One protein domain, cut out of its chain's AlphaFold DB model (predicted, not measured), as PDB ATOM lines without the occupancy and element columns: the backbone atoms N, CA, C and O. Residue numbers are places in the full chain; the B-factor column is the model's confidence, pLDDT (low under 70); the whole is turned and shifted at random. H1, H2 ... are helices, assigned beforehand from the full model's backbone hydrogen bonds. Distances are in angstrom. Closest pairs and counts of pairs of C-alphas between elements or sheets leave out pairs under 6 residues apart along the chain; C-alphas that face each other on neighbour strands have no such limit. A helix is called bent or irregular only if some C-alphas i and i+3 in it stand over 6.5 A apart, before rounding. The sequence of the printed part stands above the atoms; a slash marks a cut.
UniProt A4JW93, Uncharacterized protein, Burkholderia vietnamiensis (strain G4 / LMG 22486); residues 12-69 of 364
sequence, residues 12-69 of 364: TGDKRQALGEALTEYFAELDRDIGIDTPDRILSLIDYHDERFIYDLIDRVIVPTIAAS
ATOM      1  N   THR A  12     241.950 268.327 251.728       85.50
ATOM      2  CA  THR A  12     242.415 266.966 251.434       85.50
ATOM      3  C   THR A  12     241.261 265.968 251.588       85.50
ATOM      4  O   THR A  12     240.260 266.262 252.247       85.50
ATOM      5  N   GLY A  13     241.380 264.784 250.977       88.44
ATOM      6  CA  GLY A  13     240.374 263.721 251.113       88.44
ATOM      7  C   GLY A  13     240.036 263.434 252.578       88.44
ATOM      8  O   GLY A  13     238.867 263.484 252.952       88.44
ATOM      9  N   ASP A  14     241.066 263.292 253.409       86.44
ATOM     10  CA  ASP A  14     240.933 263.041 254.848       86.44
ATOM     11  C   ASP A  14     240.225 264.190 255.582       86.44
ATOM     12  O   ASP A  14     239.398 263.948 256.457       86.44
ATOM     13  N   LYS A  15     240.471 265.451 255.190       82.62
ATOM     14  CA  LYS A  15     239.780 266.616 255.774       82.62
ATOM     15  C   LYS A  15     238.300 266.635 255.417       82.62
ATOM     16  O   LYS A  15     237.473 266.972 256.260       82.62
ATOM     17  N   ARG A  16     237.956 266.281 254.176       84.94
ATOM     18  CA  ARG A  16     236.551 266.169 253.762       84.94
ATOM     19  C   ARG A  16     235.842 265.050 254.517       84.94
ATOM     20  O   ARG A  16     234.704 265.250 254.925       84.94
ATOM     21  N   GLN A  17     236.514 263.919 254.728       89.12
ATOM     22  CA  GLN A  17     235.961 262.816 255.508       89.12
ATOM     23  C   GLN A  17     235.751 263.209 256.976       89.12
ATOM     24  O   GLN A  17     234.632 263.094 257.467       89.12
ATOM     25  N   ALA A  18     236.774 263.754 257.642       87.12
ATOM     26  CA  ALA A  18     236.673 264.189 259.036       87.12
ATOM     27  C   ALA A  18     235.587 265.259 259.236       87.12
ATOM     28  O   ALA A  18     234.861 265.235 260.227       87.12
ATOM     29  N   LEU A  19     235.440 266.186 258.281       87.12
ATOM     30  CA  LEU A  19     234.380 267.195 258.321       87.12
ATOM     31  C   LEU A  19     232.998 266.564 258.143       87.12
ATOM     32  O   LEU A  19     232.066 266.949 258.839       87.12
ATOM     33  N   GLY A  20     232.865 265.586 257.247       89.50
ATOM     34  CA  GLY A  20     231.618 264.842 257.076       89.50
ATOM     35  C   GLY A  20     231.211 264.079 258.339       89.50
ATOM     36  O   GLY A  20     230.044 264.128 258.727       89.50
ATOM     37  N   GLU A  21     232.161 263.426 259.009       90.06
ATOM     38  CA  GLU A  21     231.921 262.705 260.266       90.06
ATOM     39  C   GLU A  21     231.501 263.663 261.390       90.06
ATOM     40  O   GLU A  21     230.471 263.441 262.025       90.06
ATOM     41  N   ALA A  22     232.218 264.777 261.561       90.06
ATOM     42  CA  ALA A  22     231.914 265.767 262.592       90.06
ATOM     43  C   ALA A  22     230.561 266.469 262.359       90.06
ATOM     44  O   ALA A  22     229.802 266.690 263.301       90.06
ATOM     45  N   LEU A  23     230.215 266.770 261.100       87.19
ATOM     46  CA  LEU A  23     228.886 267.280 260.745       87.19
ATOM     47  C   LEU A  23     227.792 266.252 261.053       87.19
ATOM     48  O   LEU A  23     226.752 266.615 261.598       87.19
ATOM     49  N   THR A  24     228.026 264.977 260.730       87.31
ATOM     50  CA  THR A  24     227.070 263.895 261.012       87.31
ATOM     51  C   THR A  24     226.818 263.759 262.512       87.31
ATOM     52  O   THR A  24     225.668 263.650 262.933       87.31
ATOM     53  N   GLU A  25     227.874 263.806 263.326       89.25
ATOM     54  CA  GLU A  25     227.769 263.739 264.785       89.25
ATOM     55  C   GLU A  25     227.032 264.953 265.366       89.25
ATOM     56  O   GLU A  25     226.110 264.776 266.162       89.25
ATOM     57  N   TYR A  26     227.367 266.164 264.908       90.06
ATOM     58  CA  TYR A  26     226.702 267.394 265.339       90.06
ATOM     59  C   TYR A  26     225.198 267.370 265.053       90.06
ATOM     60  O   TYR A  26     224.396 267.668 265.938       90.06
ATOM     61  N   PHE A  27     224.786 266.964 263.847       85.69
ATOM     62  CA  PHE A  27     223.361 266.864 263.529       85.69
ATOM     63  C   PHE A  27     222.663 265.752 264.319       85.69
ATOM     64  O   PHE A  27     221.541 265.962 264.767       85.69
ATOM     65  N   ALA A  28     223.327 264.621 264.574       85.31
ATOM     66  CA  ALA A  28     222.770 263.557 265.409       85.31
ATOM     67  C   ALA A  28     222.629 263.959 266.892       85.31
ATOM     68  O   ALA A  28     221.758 263.453 267.603       85.31
ATOM     69  N   GLU A  29     223.495 264.835 267.405       87.50
ATOM     70  CA  GLU A  29     223.335 265.442 268.731       87.50
ATOM     71  C   GLU A  29     222.190 266.457 268.743       87.50
ATOM     72  O   GLU A  29     221.324 266.385 269.611       87.50
ATOM     73  N   LEU A  30     222.106 267.304 267.718       85.62
ATOM     74  CA  LEU A  30     221.020 268.266 267.565       85.62
ATOM     75  C   LEU A  30     219.642 267.585 267.445       85.62
ATOM     76  O   LEU A  30     218.680 268.036 268.064       85.62
ATOM     77  N   ASP A  31     219.543 266.474 266.705       82.38
ATOM     78  CA  ASP A  31     218.329 265.647 266.596       82.38
ATOM     79  C   ASP A  31     217.882 265.137 267.972       82.38
ATOM     80  O   ASP A  31     216.700 265.230 268.329       82.38
ATOM     81  N   ARG A  32     218.837 264.655 268.779       84.56
ATOM     82  CA  ARG A  32     218.579 264.185 270.147       84.56
ATOM     83  C   ARG A  32     218.117 265.314 271.064       84.56
ATOM     84  O   ARG A  32     217.164 265.113 271.815       84.56
ATOM     85  N   ASP A  33     218.742 266.484 270.980       86.56
ATOM     86  CA  ASP A  33     218.427 267.629 271.838       86.56
ATOM     87  C   ASP A  33     217.041 268.221 271.546       86.56
ATOM     88  O   ASP A  33     216.330 268.638 272.463       86.56
ATOM     89  N   ILE A  34     216.621 268.222 270.276       82.31
ATOM     90  CA  ILE A  34     215.302 268.725 269.859       82.31
ATOM     91  C   ILE A  34     214.210 267.643 270.031       82.31
ATOM     92  O   ILE A  34     213.014 267.939 269.970       82.31
ATOM     93  N   GLY A  35     214.593 266.391 270.307       83.94
ATOM     94  CA  GLY A  35     213.667 265.264 270.459       83.94
ATOM     95  C   GLY A  35     213.055 264.813 269.130       83.94
ATOM     96  O   GLY A  35     211.920 264.327 269.096       83.94
ATOM     97  N   ILE A  36     213.777 265.012 268.026       73.94
ATOM     98  CA  ILE A  36     213.359 264.585 266.691       73.94
ATOM     99  C   ILE A  36     213.946 263.194 266.444       73.94
ATOM    100  O   ILE A  36     215.086 263.042 266.031       73.94
ATOM    101  N   ASP A  37     213.128 262.159 266.630       71.19
ATOM    102  CA  ASP A  37     213.504 260.756 266.366       71.19
ATOM    103  C   ASP A  37     213.612 260.415 264.858       71.19
ATOM    104  O   ASP A  37     213.669 259.245 264.477       71.19
ATOM    105  N   THR A  38     213.586 261.412 263.962       61.97
ATOM    106  CA  THR A  38     213.599 261.193 262.501       61.97
ATOM    107  C   THR A  38     214.714 261.987 261.811       61.97
ATOM    108  O   THR A  38     214.585 263.206 261.692       61.97
ATOM    109  N   PRO A  39     215.750 261.312 261.275       58.59
ATOM    110  CA  PRO A  39     216.994 261.945 260.814       58.59
ATOM    111  C   PRO A  39     216.837 262.883 259.601       58.59
ATOM    112  O   PRO A  39     217.694 263.721 259.346       58.59
ATOM    113  N   ASP A  40     215.729 262.801 258.860       59.69
ATOM    114  CA  ASP A  40     215.530 263.605 257.643       59.69
ATOM    115  C   ASP A  40     214.847 264.966 257.890       59.69
ATOM    116  O   ASP A  40     214.628 265.735 256.951       59.69
ATOM    117  N   ARG A  41     214.466 265.290 259.135       62.81
ATOM    118  CA  ARG A  41     213.672 266.499 259.428       62.81
ATOM    119  C   ARG A  41     214.495 267.722 259.801       62.81
ATOM    120  O   ARG A  41     214.049 268.836 259.513       62.81
ATOM    121  N   ILE A  42     215.676 267.557 260.389       64.00
ATOM    122  CA  ILE A  42     216.430 268.697 260.914       64.00
ATOM    123  C   ILE A  42     216.907 269.647 259.820       64.00
ATOM    124  O   ILE A  42     216.735 270.853 259.965       64.00
ATOM    125  N   LEU A  43     217.368 269.145 258.671       67.38
ATOM    126  CA  LEU A  43     217.792 270.015 257.564       67.38
ATOM    127  C   LEU A  43     216.656 270.899 257.020       67.38
ATOM    128  O   LEU A  43     216.933 271.944 256.439       67.38
ATOM    129  N   SER A  44     215.395 270.497 257.224       67.25
ATOM    130  CA  SER A  44     214.207 271.288 256.865       67.25
ATOM    131  C   SER A  44     213.733 272.249 257.962       67.25
ATOM    132  O   SER A  44     212.954 273.156 257.679       67.25
ATOM    133  N   LEU A  45     214.179 272.035 259.204       65.62
ATOM    134  CA  LEU A  45     213.840 272.843 260.379       65.62
ATOM    135  C   LEU A  45     214.942 273.836 260.748       65.62
ATOM    136  O   LEU A  45     214.672 274.791 261.472       65.62
ATOM    137  N   ILE A  46     216.161 273.617 260.253       72.38
ATOM    138  CA  ILE A  46     217.251 274.576 260.355       72.38
ATOM    139  C   ILE A  46     216.852 275.814 259.568       72.38
ATOM    140  O   ILE A  46     216.796 275.817 258.335       72.38
ATOM    141  N   ASP A  47     216.576 276.881 260.308       73.88
ATOM    142  CA  ASP A  47     216.511 278.205 259.731       73.88
ATOM    143  C   ASP A  47     217.939 278.621 259.376       73.88
ATOM    144  O   ASP A  47     218.717 279.049 260.227       73.88
ATOM    145  N   TYR A  48     218.303 278.474 258.102       67.88
ATOM    146  CA  TYR A  48     219.590 278.937 257.580       67.88
ATOM    147  C   TYR A  48     219.760 280.465 257.685       67.88
ATOM    148  O   TYR A  48     220.820 280.978 257.336       67.88
ATOM    149  N   HIS A  49     218.744 281.204 258.145       72.69
ATOM    150  CA  HIS A  49     218.854 282.616 258.496       72.69
ATOM    151  C   HIS A  49     219.123 282.863 259.987       72.69
ATOM    152  O   HIS A  49     219.376 284.011 260.356       72.69
ATOM    153  N   ASP A  50     219.126 281.834 260.843       84.12
ATOM    154  CA  ASP A  50     219.584 281.984 262.223       84.12
ATOM    155  C   ASP A  50     221.116 282.026 262.262       84.12
ATOM    156  O   ASP A  50     221.816 281.009 262.261       84.12
ATOM    157  N   GLU A  51     221.651 283.243 262.313       84.25
ATOM    158  CA  GLU A  51     223.089 283.482 262.409       84.25
ATOM    159  C   GLU A  51     223.722 282.768 263.611       84.25
ATOM    160  O   GLU A  51     224.866 282.326 263.520       84.25
ATOM    161  N   ARG A  52     222.996 282.596 264.729       86.75
ATOM    162  CA  ARG A  52     223.541 281.924 265.921       86.75
ATOM    163  C   ARG A  52     223.806 280.453 265.653       86.75
ATOM    164  O   ARG A  52     224.824 279.940 266.103       86.75
ATOM    165  N   PHE A  53     222.917 279.810 264.903       84.31
ATOM    166  CA  PHE A  53     223.095 278.430 264.481       84.31
ATOM    167  C   PHE A  53     224.315 278.284 263.562       84.31
ATOM    168  O   PHE A  53     225.116 277.368 263.734       84.31
ATOM    169  N   ILE A  54     224.490 279.220 262.623       83.06
ATOM    170  CA  ILE A  54     225.651 279.228 261.722       83.06
ATOM    171  C   ILE A  54     226.952 279.394 262.513       83.06
ATOM    172  O   ILE A  54     227.907 278.661 262.258       83.06
ATOM    173  N   TYR A  55     227.002 280.322 263.473       85.56
ATOM    174  CA  TYR A  55     228.192 280.500 264.307       85.56
ATOM    175  C   TYR A  55     228.474 279.271 265.179       85.56
ATOM    176  O   TYR A  55     229.624 278.845 265.237       85.56
ATOM    177  N   ASP A  56     227.452 278.644 265.776       89.06
ATOM    178  CA  ASP A  56     227.635 277.420 266.574       89.06
ATOM    179  C   ASP A  56     228.196 276.268 265.723       89.06
ATOM    180  O   ASP A  56     229.169 275.622 266.112       89.06
ATOM    181  N   LEU A  57     227.665 276.076 264.508       87.19
ATOM    182  CA  LEU A  57     228.167 275.089 263.547       87.19
ATOM    183  C   LEU A  57     229.630 275.357 263.155       87.19
ATOM    184  O   LEU A  57     230.445 274.431 263.081       87.19
ATOM    185  N   ILE A  58     229.972 276.622 262.893       87.38
ATOM    186  CA  ILE A  58     231.341 277.013 262.547       87.38
ATOM    187  C   ILE A  58     232.284 276.720 263.716       87.38
ATOM    188  O   ILE A  58     233.303 276.056 263.517       87.38
ATOM    189  N   ASP A  59     231.943 277.172 264.920       90.00
ATOM    190  CA  ASP A  59     232.838 277.126 266.076       90.00
ATOM    191  C   ASP A  59     232.977 275.720 266.668       90.00
ATOM    192  O   ASP A  59     234.056 275.361 267.145       90.00
ATOM    193  N   ARG A  60     231.920 274.901 266.626       88.44
ATOM    194  CA  ARG A  60     231.945 273.543 267.191       88.44
ATOM    195  C   ARG A  60     232.400 272.469 266.221       88.44
ATOM    196  O   ARG A  60     232.989 271.489 266.667       88.44
ATOM    197  N   VAL A  61     232.135 272.632 264.928       88.56
ATOM    198  CA  VAL A  61     232.404 271.581 263.937       88.56
ATOM    199  C   VAL A  61     233.507 272.012 262.984       88.56
ATOM    200  O   VAL A  61     234.551 271.373 262.902       88.56
ATOM    201  N   ILE A  62     233.317 273.130 262.284       85.19
ATOM    202  CA  ILE A  62     234.196 273.495 261.166       85.19
ATOM    203  C   ILE A  62     235.592 273.896 261.662       85.19
ATOM    204  O   ILE A  62     236.593 273.376 261.165       85.19
ATOM    205  N   VAL A  63     235.682 274.794 262.648       87.06
ATOM    206  CA  VAL A  63     236.962 275.279 263.185       87.06
ATOM    207  C   VAL A  63     237.769 274.140 263.820       87.06
ATOM    208  O   VAL A  63     238.934 273.982 263.439       87.06
ATOM    209  N   PRO A  64     237.203 273.295 264.704       84.25
ATOM    210  CA  PRO A  64     237.950 272.200 265.312       84.25
ATOM    211  C   PRO A  64     238.405 271.160 264.294       84.25
ATOM    212  O   PRO A  64     239.551 270.731 264.359       84.25
ATOM    213  N   THR A  65     237.579 270.794 263.310       81.62
ATOM    214  CA  THR A  65     237.990 269.812 262.296       81.62
ATOM    215  C   THR A  65     239.114 270.335 261.401       81.62
ATOM    216  O   THR A  65     240.015 269.581 261.027       81.62
ATOM    217  N   ILE A  66     239.114 271.632 261.082       80.69
ATOM    218  CA  ILE A  66     240.204 272.247 260.315       80.69
ATOM    219  C   ILE A  66     241.478 272.369 261.170       80.69
ATOM    220  O   ILE A  66     242.573 272.162 260.644       80.69
ATOM    221  N   ALA A  67     241.347 272.668 262.467       79.81
ATOM    222  CA  ALA A  67     242.466 272.915 263.382       79.81
ATOM    223  C   ALA A  67     243.093 271.648 263.998       79.81
ATOM    224  O   ALA A  67     244.284 271.653 264.296       79.81
ATOM    225  N   ALA A  68     242.313 270.583 264.208       69.00
ATOM    226  CA  ALA A  68     242.764 269.314 264.792       69.00
ATOM    227  C   ALA A  68     243.516 268.432 263.790       69.00
ATOM    228  O   ALA A  68     244.204 267.485 264.178       69.00
ATOM    229  N   SER A  69     243.420 268.752 262.500       55.19
ATOM    230  CA  SER A  69     244.366 268.228 261.527       55.19
ATOM    231  C   SER A  69     245.760 268.669 261.973       55.19
ATOM    232  O   SER A  69     245.922 269.846 262.306       55.19
TER     233      SER A  69
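AT A GLANCE: This is residues 12 to 69 of the 364 residues of an uncharacterized protein of Burkholderia vietnamiensis (strain G4 / LMG 22486) (UniProt A4JW93). Two long helices, H1 and H3, make a V: they run opposite ways and come together where H1 begins and H3 ends, and they spread apart toward the end of H1 and the start of H3. The stretch that joins them bridges the open end of the V and holds the short helix H2, near H1; residues 47 to 53, of which 51 to 53 belong to H3, stick out. The printed part has 58 residues with three named helices, H1, H2 and H3 in that order along the chain, and no named strand; its class is all helix. It is only just compact, close to loose, with a radius of gyration of the C-alphas of 12.1 A, and the C-alphas span 32 by 23 by 16 A.

HOW THE PARTS SIT: Begin at H1, residues 13 to 34, the longest helix, and look across to H3, residues 51 to 68. The two touch, with 11 pairs of C-alphas within 8 A; the closest are the C-alphas of Leu 19 and Thr 65, 6.0 A apart. H3 touches H1 with residues 61 to 66 alone. Their lines stand at a steep tilt of 40 degrees, and they run opposite ways. Next look at H2, residues 42 to 45: it is close to H1 but not clearly touching, and their closest C-alphas, those of Asp 31 and Ile 42, are 6.7 A apart. H2 and H3 are apart. In the backbone of H1 you find each O i to N i+4 pair within hydrogen-bond range, and in H3 12 of 14; H2 is too short for such a pair, but its one O i to N i+3 pair is within range.

IN THESE COORDINATES: Find C-alpha 13 at (240.374, 263.721, 251.113); from there H1 runs 31.7 A to C-alpha 34 at (215.302, 268.725, 269.859). H2 has four residues, Ile 42 to Leu 45. H3 begins at Glu 51 and measures 24.4 A to C-alpha 68 at (242.764, 269.314, 264.792). Near residue 58 H3 has a kink of 26 degrees, and it is irregular, but only just: C-alphas 60 and 63 are 6.7 A apart.

THE WHOLE: The two C-alphas farthest apart in the domain are those of Thr 12 and Gly 35, at 34.5 A, while the first and last printed C-alphas, those of Thr 12 and Ser 69, are 10.4 A apart. The printed part has no cut. The link from H1 to H2 is short, with 7 residues, and the link from H2 to H3 is tight, with 5. Look in the B-factor column for the model's confidence: the mean pLDDT of the printed part is 80.7, and 11 residues are under 70, namely residues 38 to 45, residue 48 and residues 68 to 69.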